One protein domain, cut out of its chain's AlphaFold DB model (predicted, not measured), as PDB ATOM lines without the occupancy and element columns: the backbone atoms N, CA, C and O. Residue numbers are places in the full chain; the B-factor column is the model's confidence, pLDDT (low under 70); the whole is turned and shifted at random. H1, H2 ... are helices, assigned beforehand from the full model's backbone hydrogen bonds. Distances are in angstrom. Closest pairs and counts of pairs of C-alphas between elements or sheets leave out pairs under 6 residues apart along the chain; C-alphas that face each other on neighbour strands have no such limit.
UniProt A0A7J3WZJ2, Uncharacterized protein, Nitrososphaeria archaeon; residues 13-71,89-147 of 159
ATOM      1  N   GLU A  13     184.584 116.864  92.542       83.94
ATOM      2  CA  GLU A  13     184.275 117.655  91.353       83.94
ATOM      3  C   GLU A  13     182.868 117.352  90.817       83.94
ATOM      4  O   GLU A  13     182.094 118.275  90.557       83.94
ATOM      5  N   PHE A  14     182.468 116.080  90.810       82.38
ATOM      6  CA  PHE A  14     181.104 115.657  90.497       82.38
ATOM      7  C   PHE A  14     180.062 116.249  91.464       82.38
ATOM      8  O   PHE A  14     179.056 116.811  91.027       82.38
ATOM      9  N   ILE A  15     180.325 116.233  92.778       86.00
ATOM     10  CA  ILE A  15     179.461 116.891  93.774       86.00
ATOM     11  C   ILE A  15     179.345 118.394  93.493       86.00
ATOM     12  O   ILE A  15     178.246 118.949  93.567       86.00
ATOM     13  N   LYS A  16     180.451 119.076  93.155       86.25
ATOM     14  CA  LYS A  16     180.420 120.509  92.813       86.25
ATOM     15  C   LYS A  16     179.540 120.779  91.592       86.25
ATOM     16  O   LYS A  16     178.802 121.766  91.602       86.25
ATOM     17  N   LEU A  17     179.595 119.925  90.570       85.56
ATOM     18  CA  LEU A  17     178.747 120.039  89.380       85.56
ATOM     19  C   LEU A  17     177.264 119.876  89.738       85.56
ATOM     20  O   LEU A  17     176.474 120.768  89.435       85.56
ATOM     21  N   ILE A  18     176.906 118.841  90.507       86.06
ATOM     22  CA  ILE A  18     175.530 118.640  90.996       86.06
ATOM     23  C   ILE A  18     175.044 119.856  91.795       86.06
ATOM     24  O   ILE A  18     173.931 120.343  91.594       86.06
ATOM     25  N   GLN A  19     175.875 120.394  92.690       87.62
ATOM     26  CA  GLN A  19     175.529 121.583  93.473       87.62
ATOM     27  C   GLN A  19     175.340 122.827  92.596       87.62
ATOM     28  O   GLN A  19     174.474 123.659  92.883       87.62
ATOM     29  N   LYS A  20     176.139 122.978  91.534       89.44
ATOM     30  CA  LYS A  20     176.015 124.078  90.569       89.44
ATOM     31  C   LYS A  20     174.699 123.975  89.797       89.44
ATOM     32  O   LYS A  20     173.992 124.980  89.689       89.44
ATOM     33  N   ASP A  21     174.340 122.781  89.345       88.12
ATOM     34  CA  ASP A  21     173.089 122.532  88.625       88.12
ATOM     35  C   ASP A  21     171.861 122.693  89.521       88.12
ATOM     36  O   ASP A  21     170.881 123.327  89.118       88.12
ATOM     37  N   LEU A  22     171.937 122.240  90.775       84.81
ATOM     38  CA  LEU A  22     170.924 122.522  91.792       84.81
ATOM     39  C   LEU A  22     170.735 124.028  91.972       84.81
ATOM     40  O   LEU A  22     169.616 124.518  91.849       84.81
ATOM     41  N   LYS A  23     171.815 124.792  92.183       86.56
ATOM     42  CA  LYS A  23     171.737 126.258  92.325       86.56
ATOM     43  C   LYS A  23     171.130 126.925  91.091       86.56
ATOM     44  O   LYS A  23     170.325 127.844  91.232       86.56
ATOM     45  N   LYS A  24     171.497 126.475  89.887       90.62
ATOM     46  CA  LYS A  24     170.940 126.988  88.627       90.62
ATOM     47  C   LYS A  24     169.441 126.701  88.529       90.62
ATOM     48  O   LYS A  24     168.670 127.595  88.189       90.62
ATOM     49  N   THR A  25     169.030 125.490  88.892       86.88
ATOM     50  CA  THR A  25     167.624 125.064  88.902       86.88
ATOM     51  C   THR A  25     166.806 125.859  89.915       86.88
ATOM     52  O   THR A  25     165.759 126.399  89.570       86.88
ATOM     53  N   VAL A  26     167.317 126.017  91.138       85.50
ATOM     54  CA  VAL A  26     166.718 126.841  92.198       85.50
ATOM     55  C   VAL A  26     166.497 128.275  91.723       85.50
ATOM     56  O   VAL A  26     165.380 128.784  91.805       85.50
ATOM     57  N   LYS A  27     167.533 128.906  91.152       88.25
ATOM     58  CA  LYS A  27     167.422 130.258  90.591       88.25
ATOM     59  C   LYS A  27     166.362 130.334  89.501       88.25
ATOM     60  O   LYS A  27     165.584 131.278  89.507       88.25
ATOM     61  N   LYS A  28     166.299 129.341  88.608       88.75
ATOM     62  CA  LYS A  28     165.305 129.290  87.531       88.75
ATOM     63  C   LYS A  28     163.875 129.181  88.070       88.75
ATOM     64  O   LYS A  28     162.976 129.830  87.545       88.75
ATOM     65  N   ILE A  29     163.650 128.397  89.126       85.25
ATOM     66  CA  ILE A  29     162.327 128.281  89.762       85.25
ATOM     67  C   ILE A  29     161.918 129.622  90.382       85.25
ATOM     68  O   ILE A  29     160.837 130.130  90.087       85.25
ATOM     69  N   ILE A  30     162.798 130.226  91.183       86.19
ATOM     70  CA  ILE A  30     162.525 131.512  91.839       86.19
ATOM     71  C   ILE A  30     162.325 132.617  90.798       86.19
ATOM     72  O   ILE A  30     161.392 133.406  90.927       86.19
ATOM     73  N   SER A  31     163.141 132.656  89.739       87.56
ATOM     74  CA  SER A  31     162.982 133.628  88.654       87.56
ATOM     75  C   SER A  31     161.666 133.441  87.911       87.56
ATOM     76  O   SER A  31     161.040 134.422  87.536       87.56
ATOM     77  N   THR A  32     161.217 132.195  87.725       86.56
ATOM     78  CA  THR A  32     159.929 131.910  87.076       86.56
ATOM     79  C   THR A  32     158.779 132.515  87.875       86.56
ATOM     80  O   THR A  32     157.937 133.198  87.307       86.56
ATOM     81  N   VAL A  33     158.776 132.338  89.199       85.06
ATOM     82  CA  VAL A  33     157.749 132.936  90.067       85.06
ATOM     83  C   VAL A  33     157.894 134.454  90.143       85.06
ATOM     84  O   VAL A  33     156.894 135.166  90.075       85.06
ATOM     85  N   SER A  34     159.126 134.958  90.207       81.56
ATOM     86  CA  SER A  34     159.418 136.396  90.277       81.56
ATOM     87  C   SER A  34     159.059 137.156  88.998       81.56
ATOM     88  O   SER A  34     158.785 138.348  89.064       81.56
ATOM     89  N   ASN A  35     159.028 136.470  87.854       83.50
ATOM     90  CA  ASN A  35     158.598 137.012  86.564       83.50
ATOM     91  C   ASN A  35     157.138 136.653  86.236       83.50
ATOM     92  O   ASN A  35     156.681 136.875  85.117       83.50
ATOM     93  N   SER A  36     156.411 136.056  87.182       82.00
ATOM     94  CA  SER A  36     155.000 135.712  87.020       82.00
ATOM     95  C   SER A  36     154.100 136.743  87.696       82.00
ATOM     96  O   SER A  36     154.530 137.507  88.562       82.00
ATOM     97  N   ARG A  37     152.798 136.669  87.403       80.38
ATOM     98  CA  ARG A  37     151.754 137.426  88.115       80.38
ATOM     99  C   ARG A  37     151.696 137.160  89.628       80.38
ATOM    100  O   ARG A  37     151.018 137.883  90.343       80.38
ATOM    101  N   TYR A  38     152.384 136.128  90.122       80.06
ATOM    102  CA  TYR A  38     152.408 135.757  91.536       80.06
ATOM    103  C   TYR A  38     153.599 136.346  92.310       80.06
ATOM    104  O   TYR A  38     153.781 136.005  93.478       80.06
ATOM    105  N   VAL A  39     154.413 137.222  91.705       86.19
ATOM    106  CA  VAL A  39     155.608 137.802  92.349       86.19
ATOM    107  C   VAL A  39     155.297 138.534  93.655       86.19
ATOM    108  O   VAL A  39     156.037 138.389  94.627       86.19
ATOM    109  N   GLU A  40     154.200 139.287  93.713       84.06
ATOM    110  CA  GLU A  40     153.819 140.021  94.923       84.06
ATOM    111  C   GLU A  40     153.375 139.077  96.039       84.06
ATOM    112  O   GLU A  40     153.801 139.238  97.183       84.06
ATOM    113  N   VAL A  41     152.591 138.051  95.696       81.06
ATOM    114  CA  VAL A  41     152.193 136.987  96.629       81.06
ATOM    115  C   VAL A  41     153.438 136.268  97.149       81.06
ATOM    116  O   VAL A  41     153.582 136.077  98.352       81.06
ATOM    117  N   TYR A  42     154.387 135.946  96.268       85.69
ATOM    118  CA  TYR A  42     155.654 135.316  96.634       85.69
ATOM    119  C   TYR A  42     156.477 136.152  97.601       85.69
ATOM    120  O   TYR A  42     156.850 135.647  98.660       85.69
ATOM    121  N   ARG A  43     156.704 137.431  97.289       86.69
ATOM    122  CA  ARG A  43     157.457 138.334  98.166       86.69
ATOM    123  C   ARG A  43     156.789 138.459  99.528       86.69
ATOM    124  O   ARG A  43     157.437 138.203 100.535       86.69
ATOM    125  N   ARG A  44     155.482 138.727  99.566       82.81
ATOM    126  CA  ARG A  44     154.762 138.902 100.831       82.81
ATOM    127  C   ARG A  44     154.728 137.632 101.678       82.81
ATOM    128  O   ARG A  44     154.906 137.712 102.888       82.81
ATOM    129  N   VAL A  45     154.531 136.460 101.072       81.75
ATOM    130  CA  VAL A  45     154.576 135.185 101.805       81.75
ATOM    131  C   VAL A  45     155.984 134.935 102.347       81.75
ATOM    132  O   VAL A  45     156.127 134.583 103.515       81.75
ATOM    133  N   CYS A  46     157.023 135.154 101.539       85.31
ATOM    134  CA  CYS A  46     158.411 135.098 101.995       85.31
ATOM    135  C   CYS A  46     158.673 136.057 103.166       85.31
ATOM    136  O   CYS A  46     159.290 135.647 104.148       85.31
ATOM    137  N   ASP A  47     158.154 137.284 103.108       83.31
ATOM    138  CA  ASP A  47     158.316 138.297 104.154       83.31
ATOM    139  C   ASP A  47     157.593 137.909 105.452       83.31
ATOM    140  O   ASP A  47     158.183 137.975 106.533       83.31
ATOM    141  N   ILE A  48     156.344 137.434 105.363       78.69
ATOM    142  CA  ILE A  48     155.567 136.967 106.525       78.69
ATOM    143  C   ILE A  48     156.249 135.768 107.179       78.69
ATOM    144  O   ILE A  48     156.403 135.728 108.401       78.69
ATOM    145  N   LEU A  49     156.687 134.801 106.370       77.62
ATOM    146  CA  LEU A  49     157.404 133.630 106.861       77.62
ATOM    147  C   LEU A  49     158.840 133.967 107.302       77.62
ATOM    148  O   LEU A  49     159.492 133.125 107.915       77.62
ATOM    149  N   ARG A  50     159.329 135.183 107.009       79.25
ATOM    150  CA  ARG A  50     160.723 135.626 107.173       79.25
ATOM    151  C   ARG A  50     161.734 134.683 106.507       79.25
ATOM    152  O   ARG A  50     162.845 134.500 106.999       79.25
ATOM    153  N   ILE A  51     161.363 134.096 105.366       80.81
ATOM    154  CA  ILE A  51     162.217 133.200 104.578       80.81
ATOM    155  C   ILE A  51     162.590 133.884 103.270       80.81
ATOM    156  O   ILE A  51     161.743 134.127 102.415       80.81
ATOM    157  N   LYS A  52     163.886 134.128 103.082       82.19
ATOM    158  CA  LYS A  52     164.414 134.695 101.843       82.19
ATOM    159  C   LYS A  52     164.610 133.610 100.783       82.19
ATOM    160  O   LYS A  52     165.167 132.558 101.085       82.19
ATOM    161  N   ASP A  53     164.197 133.897  99.549       80.19
ATOM    162  CA  ASP A  53     164.488 133.084  98.359       80.19
ATOM    163  C   ASP A  53     164.090 131.595  98.496       80.19
ATOM    164  O   ASP A  53     164.852 130.692  98.144       80.19
ATOM    165  N   SER A  54     162.894 131.318  99.038       83.88
ATOM    166  CA  SER A  54     162.432 129.942  99.266       83.88
ATOM    167  C   SER A  54     161.843 129.304  98.012       83.88
ATOM    168  O   SER A  54     160.800 129.706  97.495       83.88
ATOM    169  N   VAL A  55     162.469 128.211  97.588       85.81
ATOM    170  CA  VAL A  55     161.986 127.361  96.493       85.81
ATOM    171  C   VAL A  55     160.686 126.662  96.868       85.81
ATOM    172  O   VAL A  55     159.805 126.507  96.030       85.81
ATOM    173  N   GLU A  56     160.534 126.247  98.123       84.50
ATOM    174  CA  GLU A  56     159.307 125.632  98.619       84.50
ATOM    175  C   GLU A  56     158.130 126.602  98.538       84.50
ATOM    176  O   GLU A  56     157.069 126.205  98.064       84.50
ATOM    177  N   VAL A  57     158.324 127.867  98.930       85.81
ATOM    178  CA  VAL A  57     157.306 128.921  98.782       85.81
ATOM    179  C   VAL A  57     156.998 129.160  97.305       85.81
ATOM    180  O   VAL A  57     155.833 129.158  96.920       85.81
ATOM    181  N   ALA A  58     158.025 129.272  96.456       85.69
ATOM    182  CA  ALA A  58     157.849 129.442  95.013       85.69
ATOM    183  C   ALA A  58     157.005 128.310  94.396       85.69
ATOM    184  O   ALA A  58     156.076 128.559  93.630       85.69
ATOM    185  N   ILE A  59     157.283 127.057  94.762       83.06
ATOM    186  CA  ILE A  59     156.551 125.910  94.219       83.06
ATOM    187  C   ILE A  59     155.140 125.818  94.800       83.06
ATOM    188  O   ILE A  59     154.212 125.531  94.051       83.06
ATOM    189  N   LEU A  60     154.951 126.087  96.095       81.44
ATOM    190  CA  LEU A  60     153.614 126.117  96.692       81.44
ATOM    191  C   LEU A  60     152.737 127.169  96.012       81.44
ATOM    192  O   LEU A  60     151.601 126.862  95.681       81.44
ATOM    193  N   ILE A  61     153.268 128.358  95.726       80.38
ATOM    194  CA  ILE A  61     152.538 129.427  95.029       80.38
ATOM    195  C   ILE A  61     152.131 129.036  93.618       80.38
ATOM    196  O   ILE A  61     151.044 129.387  93.179       80.38
ATOM    197  N   MET A  62     152.979 128.293  92.913       77.31
ATOM    198  CA  MET A  62     152.639 127.785  91.587       77.31
ATOM    199  C   MET A  62     151.627 126.637  91.656       77.31
ATOM    200  O   MET A  62     150.766 126.548  90.792       77.31
ATOM    201  N   GLU A  63     151.703 125.763  92.665       74.75
ATOM    202  CA  GLU A  63     150.824 124.590  92.805       74.75
ATOM    203  C   GLU A  63     149.462 124.926  93.481       74.75
ATOM    204  O   GLU A  63     148.489 124.201  93.275       74.75
ATOM    205  N   LEU A  64     149.350 126.019  94.250       70.38
ATOM    206  CA  LEU A  64     148.153 126.416  95.022       70.38
ATOM    207  C   LEU A  64     146.936 126.864  94.183       70.38
ATOM    208  O   LEU A  64     145.835 126.388  94.462       70.38
ATOM    209  N   PRO A  65     147.066 127.721  93.148       62.00
ATOM    210  CA  PRO A  65     145.942 128.133  92.299       62.00
ATOM    211  C   PRO A  65     145.192 126.958  91.658       62.00
ATOM    212  O   PRO A  65     143.973 127.017  91.490       62.00
ATOM    213  N   PHE A  66     145.902 125.865  91.359       55.59
ATOM    214  CA  PHE A  66     145.315 124.642  90.810       55.59
ATOM    215  C   PHE A  66     144.398 123.914  91.806       55.59
ATOM    216  O   PHE A  66     143.496 123.195  91.391       55.59
ATOM    217  N   LEU A  67     144.565 124.131  93.116       52.78
ATOM    218  CA  LEU A  67     143.629 123.636  94.133       52.78
ATOM    219  C   LEU A  67     142.379 124.511  94.242       52.78
ATOM    220  O   LEU A  67     141.291 123.995  94.486       52.78
ATOM    221  N   HIS A  68     142.505 125.824  94.031       47.03
ATOM    222  CA  HIS A  68     141.381 126.756  94.153       47.03
ATOM    223  C   HIS A  68     140.370 126.654  93.004       47.03
ATOM    224  O   HIS A  68     139.185 126.880  93.236       47.03
ATOM    225  N   GLN A  69     140.776 126.240  91.796       42.69
ATOM    226  CA  GLN A  69     139.824 126.008  90.696       42.69
ATOM    227  C   GLN A  69     138.855 124.841  90.967       42.69
ATOM    228  O   GLN A  69     137.723 124.882  90.491       42.69
ATOM    229  N   GLY A  70     139.246 123.858  91.787       37.84
ATOM    230  CA  GLY A  70     138.351 122.801  92.284       37.84
ATOM    231  C   GLY A  70     137.629 123.145  93.596       37.84
ATOM    232  O   GLY A  70     136.642 122.503  93.945       37.84
ATOM    233  N   CYS A  71     138.085 124.172  94.315       38.16
ATOM    234  CA  CYS A  71     137.563 124.598  95.615       38.16
ATOM    235  C   CYS A  71     136.807 125.927  95.488       38.16
ATOM    236  O   CYS A  71     137.181 126.944  96.078       38.16
ATOM    237  N   TYR A  89     143.402 115.760  98.233       50.81
ATOM    238  CA  TYR A  89     144.484 116.676  98.594       50.81
ATOM    239  C   TYR A  89     145.809 116.151  98.025       50.81
ATOM    240  O   TYR A  89     146.296 115.100  98.447       50.81
ATOM    241  N   ASN A  90     146.387 116.859  97.051       61.69
ATOM    242  CA  ASN A  90     147.567 116.410  96.309       61.69
ATOM    243  C   ASN A  90     148.710 115.993  97.261       61.69
ATOM    244  O   ASN A  90     149.302 116.817  97.967       61.69
ATOM    245  N   ARG A  91     149.042 114.693  97.279       65.88
ATOM    246  CA  ARG A  91     150.064 114.093  98.161       65.88
ATOM    247  C   ARG A  91     151.422 114.791  98.029       65.88
ATOM    248  O   ARG A  91     152.162 114.885  99.009       65.88
ATOM    249  N   ARG A  92     151.741 115.300  96.835       67.94
ATOM    250  CA  ARG A  92     152.956 116.072  96.542       67.94
ATOM    251  C   ARG A  92     152.955 117.415  97.269       67.94
ATOM    252  O   ARG A  92     153.925 117.719  97.960       67.94
ATOM    253  N   LEU A  93     151.852 118.158  97.199       69.75
ATOM    254  CA  LEU A  93     151.699 119.433  97.897       69.75
ATOM    255  C   LEU A  93     151.771 119.241  99.414       69.75
ATOM    256  O   LEU A  93     152.482 119.970 100.095       69.75
ATOM    257  N   ARG A  94     151.110 118.207  99.952       71.88
ATOM    258  CA  ARG A  94     151.170 117.897 101.389       71.88
ATOM    259  C   ARG A  94     152.594 117.614 101.862       71.88
ATOM    260  O   ARG A  94     152.985 118.074 102.932       71.88
ATOM    261  N   ARG A  95     153.388 116.895 101.061       77.81
ATOM    262  CA  ARG A  95     154.814 116.672 101.350       77.81
ATOM    263  C   ARG A  95     155.605 117.980 101.334       77.81
ATOM    264  O   ARG A  95     156.396 118.198 102.244       77.81
ATOM    265  N   ARG A  96     155.372 118.859 100.353       80.94
ATOM    266  CA  ARG A  96     156.046 120.168 100.256       80.94
ATOM    267  C   ARG A  96     155.675 121.099 101.408       80.94
ATOM    268  O   ARG A  96     156.560 121.675 102.029       80.94
ATOM    269  N   LEU A  97     154.389 121.190 101.736       82.00
ATOM    270  CA  LEU A  97     153.885 121.955 102.874       82.00
ATOM    271  C   LEU A  97     154.460 121.418 104.191       82.00
ATOM    272  O   LEU A  97     154.897 122.191 105.038       82.00
ATOM    273  N   GLY A  98     154.521 120.092 104.339       82.06
ATOM    274  CA  GLY A  98     155.161 119.444 105.478       82.06
ATOM    275  C   GLY A  98     156.653 119.758 105.584       82.06
ATOM    276  O   GLY A  98     157.124 120.070 106.675       82.06
ATOM    277  N   ALA A  99     157.381 119.736 104.465       84.25
ATOM    278  CA  ALA A  99     158.797 120.090 104.421       84.25
ATOM    279  C   ALA A  99     159.034 121.564 104.792       84.25
ATOM    280  O   ALA A  99     159.895 121.853 105.619       84.25
ATOM    281  N   LEU A 100     158.225 122.485 104.258       84.75
ATOM    282  CA  LEU A 100     158.295 123.907 104.604       84.75
ATOM    283  C   LEU A 100     158.003 124.139 106.094       84.75
ATOM    284  O   LEU A 100     158.776 124.808 106.778       84.75
ATOM    285  N   ALA A 101     156.931 123.540 106.618       84.31
ATOM    286  CA  ALA A 101     156.569 123.642 108.028       84.31
ATOM    287  C   ALA A 101     157.655 123.069 108.949       84.31
ATOM    288  O   ALA A 101     157.955 123.644 109.992       84.31
ATOM    289  N   TYR A 102     158.281 121.961 108.550       85.06
ATOM    290  CA  TYR A 102     159.398 121.379 109.283       85.06
ATOM    291  C   TYR A 102     160.635 122.286 109.272       85.06
ATOM    292  O   TYR A 102     161.275 122.452 110.309       85.06
ATOM    293  N   ASN A 103     160.947 122.918 108.139       82.94
ATOM    294  CA  ASN A 103     162.051 123.875 108.048       82.94
ATOM    295  C   ASN A 103     161.817 125.094 108.951       82.94
ATOM    296  O   ASN A 103     162.721 125.481 109.694       82.94
ATOM    297  N   ILE A 104     160.596 125.640 108.961       81.75
ATOM    298  CA  ILE A 104     160.192 126.725 109.871       81.75
ATOM    299  C   ILE A 104     160.316 126.274 111.326       81.75
ATOM    300  O   ILE A 104     160.914 126.982 112.137       81.75
ATOM    301  N   PHE A 105     159.810 125.081 111.654       80.81
ATOM    302  CA  PHE A 105     159.912 124.495 112.989       80.81
ATOM    303  C   PHE A 105     161.372 124.394 113.441       80.81
ATOM    304  O   PHE A 105     161.713 124.865 114.520       80.81
ATOM    305  N   ILE A 106     162.259 123.825 112.620       78.62
ATOM    306  CA  ILE A 106     163.672 123.647 112.971       78.62
ATOM    307  C   ILE A 106     164.405 124.983 113.100       78.62
ATOM    308  O   ILE A 106     165.178 125.146 114.045       78.62
ATOM    309  N   ASN A 107     164.177 125.940 112.198       75.19
ATOM    310  CA  ASN A 107     164.839 127.244 112.272       75.19
ATOM    311  C   ASN A 107     164.409 128.026 113.522       75.19
ATOM    312  O   ASN A 107     165.269 128.541 114.237       75.19
ATOM    313  N   ASN A 108     163.117 128.023 113.849       71.88
ATOM    314  CA  ASN A 108     162.605 128.700 115.041       71.88
ATOM    315  C   ASN A 108     162.995 127.983 116.340       71.88
ATOM    316  O   ASN A 108     163.413 128.625 117.302       71.88
ATOM    317  N   TYR A 109     162.916 126.650 116.369       67.81
ATOM    318  CA  TYR A 109     163.184 125.856 117.568       67.81
ATOM    319  C   TYR A 109     164.679 125.755 117.895       67.81
ATOM    320  O   TYR A 109     165.070 125.885 119.051       67.81
ATOM    321  N   ARG A 110     165.541 125.518 116.891       61.19
ATOM    322  CA  ARG A 110     166.982 125.293 117.119       61.19
ATOM    323  C   ARG A 110     167.821 126.555 117.064       61.19
ATOM    324  O   ARG A 110     168.818 126.633 117.770       61.19
ATOM    325  N   ARG A 111     167.489 127.505 116.188       59.31
ATOM    326  CA  ARG A 111     168.386 128.637 115.913       59.31
ATOM    327  C   ARG A 111     168.010 129.907 116.666       59.31
ATOM    328  O   ARG A 111     168.769 130.863 116.559       59.31
ATOM    329  N   LYS A 112     166.867 129.932 117.381       60.59
ATOM    330  CA  LYS A 112     166.264 131.145 117.981       60.59
ATOM    331  C   LYS A 112     166.386 132.357 117.048       60.59
ATOM    332  O   LYS A 112     166.574 133.484 117.495       60.59
ATOM    333  N   LYS A 113     166.341 132.111 115.734       56.56
ATOM    334  CA  LYS A 113     166.269 133.196 114.773       56.56
ATOM    335  C   LYS A 113     164.915 133.837 114.982       56.56
ATOM    336  O   LYS A 113     163.945 133.141 115.271       56.56
ATOM    337  N   ASP A 114     164.897 135.152 114.881       51.56
ATOM    338  CA  ASP A 114     163.769 136.043 115.135       51.56
ATOM    339  C   ASP A 114     162.651 135.842 114.079       51.56
ATOM    340  O   ASP A 114     162.177 136.774 113.439       51.56
ATOM    341  N   GLU A 115     162.271 134.603 113.769       59.16
ATOM    342  CA  GLU A 115     161.462 134.213 112.615       59.16
ATOM    343  C   GLU A 115     159.970 134.177 112.999       59.16
ATOM    344  O   GLU A 115     159.321 133.145 113.127       59.16
ATOM    345  N   SER A 116     159.406 135.378 113.142       62.41
ATOM    346  CA  SER A 116     157.994 135.687 113.416       62.41
ATOM    347  C   SER A 116     157.506 135.306 114.829       62.41
ATOM    348  O   SER A 116     157.555 134.161 115.280       62.41
ATOM    349  N   LYS A 117     156.939 136.292 115.535       70.19
ATOM    350  CA  LYS A 117     156.316 136.083 116.855       70.19
ATOM    351  C   LYS A 117     155.177 135.052 116.800       70.19
ATOM    352  O   LYS A 117     154.929 134.367 117.788       70.19
ATOM    353  N   GLU A 118     154.518 134.922 115.645       74.31
ATOM    354  CA  GLU A 118     153.416 133.985 115.419       74.31
ATOM    355  C   GLU A 118     153.873 132.520 115.504       74.31
ATOM    356  O   GLU A 118     153.297 131.750 116.276       74.31
ATOM    357  N   PHE A 119     154.951 132.133 114.807       74.12
ATOM    358  CA  PHE A 119     155.454 130.753 114.870       74.12
ATOM    359  C   PHE A 119     156.057 130.411 116.231       74.12
ATOM    360  O   PHE A 119     155.841 129.307 116.728       74.12
ATOM    361  N   ILE A 120     156.725 131.361 116.890       73.75
ATOM    362  CA  ILE A 120     157.217 131.170 118.262       73.75
ATOM    363  C   ILE A 120     156.051 130.908 119.227       73.75
ATOM    364  O   ILE A 120     156.149 130.030 120.084       73.75
ATOM    365  N   ASN A 121     154.932 131.623 119.083       79.38
ATOM    366  CA  ASN A 121     153.747 131.399 119.912       79.38
ATOM    367  C   ASN A 121     153.113 130.022 119.649       79.38
ATOM    368  O   ASN A 121     152.717 129.332 120.588       79.38
ATOM    369  N   ILE A 122     153.070 129.581 118.387       79.81
ATOM    370  CA  ILE A 122     152.614 128.227 118.031       79.81
ATOM    371  C   ILE A 122     153.488 127.164 118.706       79.81
ATOM    372  O   ILE A 122     152.951 126.206 119.253       79.81
ATOM    373  N   LEU A 123     154.811 127.345 118.698       75.19
ATOM    374  CA  LEU A 123     155.750 126.423 119.338       75.19
ATOM    375  C   LEU A 123     155.577 126.367 120.860       75.19
ATOM    376  O   LEU A 123     155.627 125.281 121.426       75.19
ATOM    377  N   LYS A 124     155.363 127.514 121.513       77.56
ATOM    378  CA  LYS A 124     155.173 127.590 122.973       77.56
ATOM    379  C   LYS A 124     153.876 126.931 123.446       77.56
ATOM    380  O   LYS A 124     153.854 126.370 124.533       77.56
ATOM    381  N   ASN A 125     152.820 126.996 122.634       81.62
ATOM    382  CA  ASN A 125     151.479 126.537 123.007       81.62
ATOM    383  C   ASN A 125     151.121 125.145 122.464       81.62
ATOM    384  O   ASN A 125     149.969 124.728 122.578       81.62
ATOM    385  N   ALA A 126     152.051 124.453 121.806       81.19
ATOM    386  CA  ALA A 126     151.812 123.113 121.285       81.19
ATOM    387  C   ALA A 126     152.158 122.054 122.338       81.19
ATOM    388  O   ALA A 126     153.247 122.072 122.907       81.19
ATOM    389  N   SER A 127     151.265 121.084 122.540       78.44
ATOM    390  CA  SER A 127     151.470 119.977 123.482       78.44
ATOM    391  C   SER A 127     152.387 118.889 122.915       78.44
ATOM    392  O   SER A 127     152.915 118.064 123.653       78.44
ATOM    393  N   SER A 128     152.599 118.868 121.595       81.88
ATOM    394  CA  SER A 128     153.514 117.934 120.936       81.88
ATOM    395  C   SER A 128     154.136 118.509 119.663       81.88
ATOM    396  O   SER A 128     153.610 119.430 119.033       81.88
ATOM    397  N   LYS A 129     155.236 117.897 119.206       80.06
ATOM    398  CA  LYS A 129     155.862 118.211 117.909       80.06
ATOM    399  C   LYS A 129     154.896 118.025 116.732       80.06
ATOM    400  O   LYS A 129     154.920 118.817 115.794       80.06
ATOM    401  N   GLY A 130     154.071 116.976 116.766       76.44
ATOM    402  CA  GLY A 130     153.090 116.706 115.712       76.44
ATOM    403  C   GLY A 130     152.044 117.815 115.617       76.44
ATOM    404  O   GLY A 130     151.750 118.304 114.529       76.44
ATOM    405  N   GLU A 131     151.560 118.274 116.768       77.12
ATOM    406  CA  GLU A 131     150.624 119.389 116.854       77.12
ATOM    407  C   GLU A 131     151.251 120.712 116.394       77.12
ATOM    408  O   GLU A 131     150.641 121.435 115.607       77.12
ATOM    409  N   ALA A 132     152.484 121.008 116.816       80.62
ATOM    410  CA  ALA A 132     153.205 122.205 116.389       80.62
ATOM    411  C   ALA A 132     153.340 122.268 114.860       80.62
ATOM    412  O   ALA A 132     153.035 123.289 114.247       80.62
ATOM    413  N   LEU A 133     153.743 121.158 114.231       81.56
ATOM    414  CA  LEU A 133     153.864 121.067 112.776       81.56
ATOM    415  C   LEU A 133     152.517 121.266 112.078       81.56
ATOM    416  O   LEU A 133     152.459 121.979 111.081       81.56
ATOM    417  N   LEU A 134     151.439 120.678 112.598       76.56
ATOM    418  CA  LEU A 134     150.100 120.834 112.031       76.56
ATOM    419  C   LEU A 134     149.614 122.286 112.129       76.56
ATOM    420  O   LEU A 134     149.115 122.834 111.149       76.56
ATOM    421  N   ARG A 135     149.821 122.940 113.276       79.50
ATOM    422  CA  ARG A 135     149.486 124.359 113.467       79.50
ATOM    423  C   ARG A 135     150.294 125.264 112.531       79.50
ATOM    424  O   ARG A 135     149.709 126.141 111.906       79.50
ATOM    425  N   ILE A 136     151.594 125.005 112.349       82.12
ATOM    426  CA  ILE A 136     152.430 125.728 111.373       82.12
ATOM    427  C   ILE A 136     151.889 125.541 109.947       82.12
ATOM    428  O   ILE A 136     151.750 126.521 109.219       82.12
ATOM    429  N   GLN A 137     151.542 124.312 109.546       81.56
ATOM    430  CA  GLN A 137     150.959 124.042 108.223       81.56
ATOM    431  C   GLN A 137     149.657 124.822 108.000       81.56
ATOM    432  O   GLN A 137     149.484 125.422 106.941       81.56
ATOM    433  N   LEU A 138     148.765 124.854 108.995       78.25
ATOM    434  CA  LEU A 138     147.514 125.615 108.924       78.25
ATOM    435  C   LEU A 138     147.757 127.124 108.833       78.25
ATOM    436  O   LEU A 138     147.088 127.797 108.052       78.25
ATOM    437  N   THR A 139     148.716 127.665 109.585       79.50
ATOM    438  CA  THR A 139     149.088 129.084 109.493       79.50
ATOM    439  C   THR A 139     149.624 129.429 108.110       79.50
ATOM    440  O   THR A 139     149.186 130.414 107.523       79.50
ATOM    441  N   ILE A 140     150.500 128.595 107.543       79.62
ATOM    442  CA  ILE A 140     151.000 128.775 106.174       79.62
ATOM    443  C   ILE A 140     149.831 128.815 105.179       79.62
ATOM    444  O   ILE A 140     149.760 129.727 104.362       79.62
ATOM    445  N   LEU A 141     148.883 127.876 105.270       77.06
ATOM    446  CA  LEU A 141     147.700 127.859 104.400       77.06
ATOM    447  C   LEU A 141     146.825 129.105 104.573       77.06
ATOM    448  O   LEU A 141     146.418 129.692 103.578       77.06
ATOM    449  N   ARG A 142     146.601 129.569 105.808       76.25
ATOM    450  CA  ARG A 142     145.858 130.814 106.070       76.25
ATOM    451  C   ARG A 142     146.543 132.039 105.477       76.25
ATOM    452  O   ARG A 142     145.862 132.933 104.989       76.25
ATOM    453  N   ILE A 143     147.875 132.096 105.525       76.56
ATOM    454  CA  ILE A 143     148.643 133.170 104.884       76.56
ATOM    455  C   ILE A 143     148.374 133.153 103.376       76.56
ATOM    456  O   ILE A 143     148.096 134.201 102.807       76.56
ATOM    457  N   TYR A 144     148.378 131.976 102.749       73.56
ATOM    458  CA  TYR A 144     148.060 131.826 101.328       73.56
ATOM    459  C   TYR A 144     146.602 132.160 100.973       73.56
ATOM    460  O   TYR A 144     146.358 132.731  99.914       73.56
ATOM    461  N   GLU A 145     145.636 131.838 101.836       69.25
ATOM    462  CA  GLU A 145     144.211 132.145 101.623       69.25
ATOM    463  C   GLU A 145     143.888 133.641 101.741       69.25
ATOM    464  O   GLU A 145     142.927 134.106 101.135       69.25
ATOM    465  N   ARG A 146     144.681 134.412 102.498       69.25
ATOM    466  CA  ARG A 146     144.488 135.866 102.653       69.25
ATOM    467  C   ARG A 146     144.832 136.677 101.408       69.25
ATOM    468  O   ARG A 146     144.531 137.867 101.375       69.25
ATOM    469  N   TYR A 147     145.487 136.073 100.423       67.88
ATOM    470  CA  TYR A 147     145.816 136.758  99.184       67.88
ATOM    471  C   TYR A 147     144.732 136.517  98.144       67.88
ATOM    472  O   TYR A 147     144.398 135.375  97.828       67.88
TER     473      TYR A 147
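Overview. This is residues 13 to 71 and 89 to 147 of the 159 residues of an uncharacterized protein of Nitrososphaeria archaeon (UniProt A0A7J3WZJ2). Two groups of three helices, H1 to H3 and H5 to H7, are joined where H3 packs on H5; H5 and H7 cross as a steep X, with H6 folded back on H7. Residues 13 to 24 of long H1 stick out, and small H4 touches no helix. The printed part has 118 residues, seven named helices, H1 to H7 in order, and no named strand: all helix. It is compact, with a radius of gyration of the C-alphas of 15.3 A and spans of 44 by 41 by 26 A.

Arrangement. H1, residues 13 to 34, touches H3, residues 55 to 63, with residues 26 to 33 alone; the closest C-alphas, of Ile 30 and Ala 58, are 6.0 A apart. H2, residues 39 to 49, touches H3 at a steep tilt of 52 degrees, closest at C-alphas 42 and 58, 6.5 A. H4, residues 65 to 68, meets H3 only through their link. H5, residues 91 to 111, touches H3 with residues 93 to 100 alone, closest at C-alphas 100 and 56, 6.3 A. H7, residues 129 to 145, touches H5 at a steep tilt of 67 degrees, closest at C-alphas 137 and 101, 5.6 A. H6, residues 117 to 124, forms a helical hairpin with H7, closest at C-alphas 123 and 132, 5.7 A. Every O i to N i+4 pair is within hydrogen-bond range in H1, H2, H3, H5, H6 and H7; H4 is too short for one.

Along the chain. H1, 31.1 A long, begins at C-alpha 13 (184.275, 117.655, 91.353). H5 measures 29.4 A. H7, 24.4 A, ends at C-alpha 145 (144.211, 132.145, 101.623).

Size, cuts and confidence. Residues 72 to 88 are not printed; C-alphas 71 and 89 are 10.9 A apart across this cut. The links printed whole are tight. The model's pLDDT is under 70 at residues 65 to 71, 89 to 93, 109 to 116 and 145 to 147.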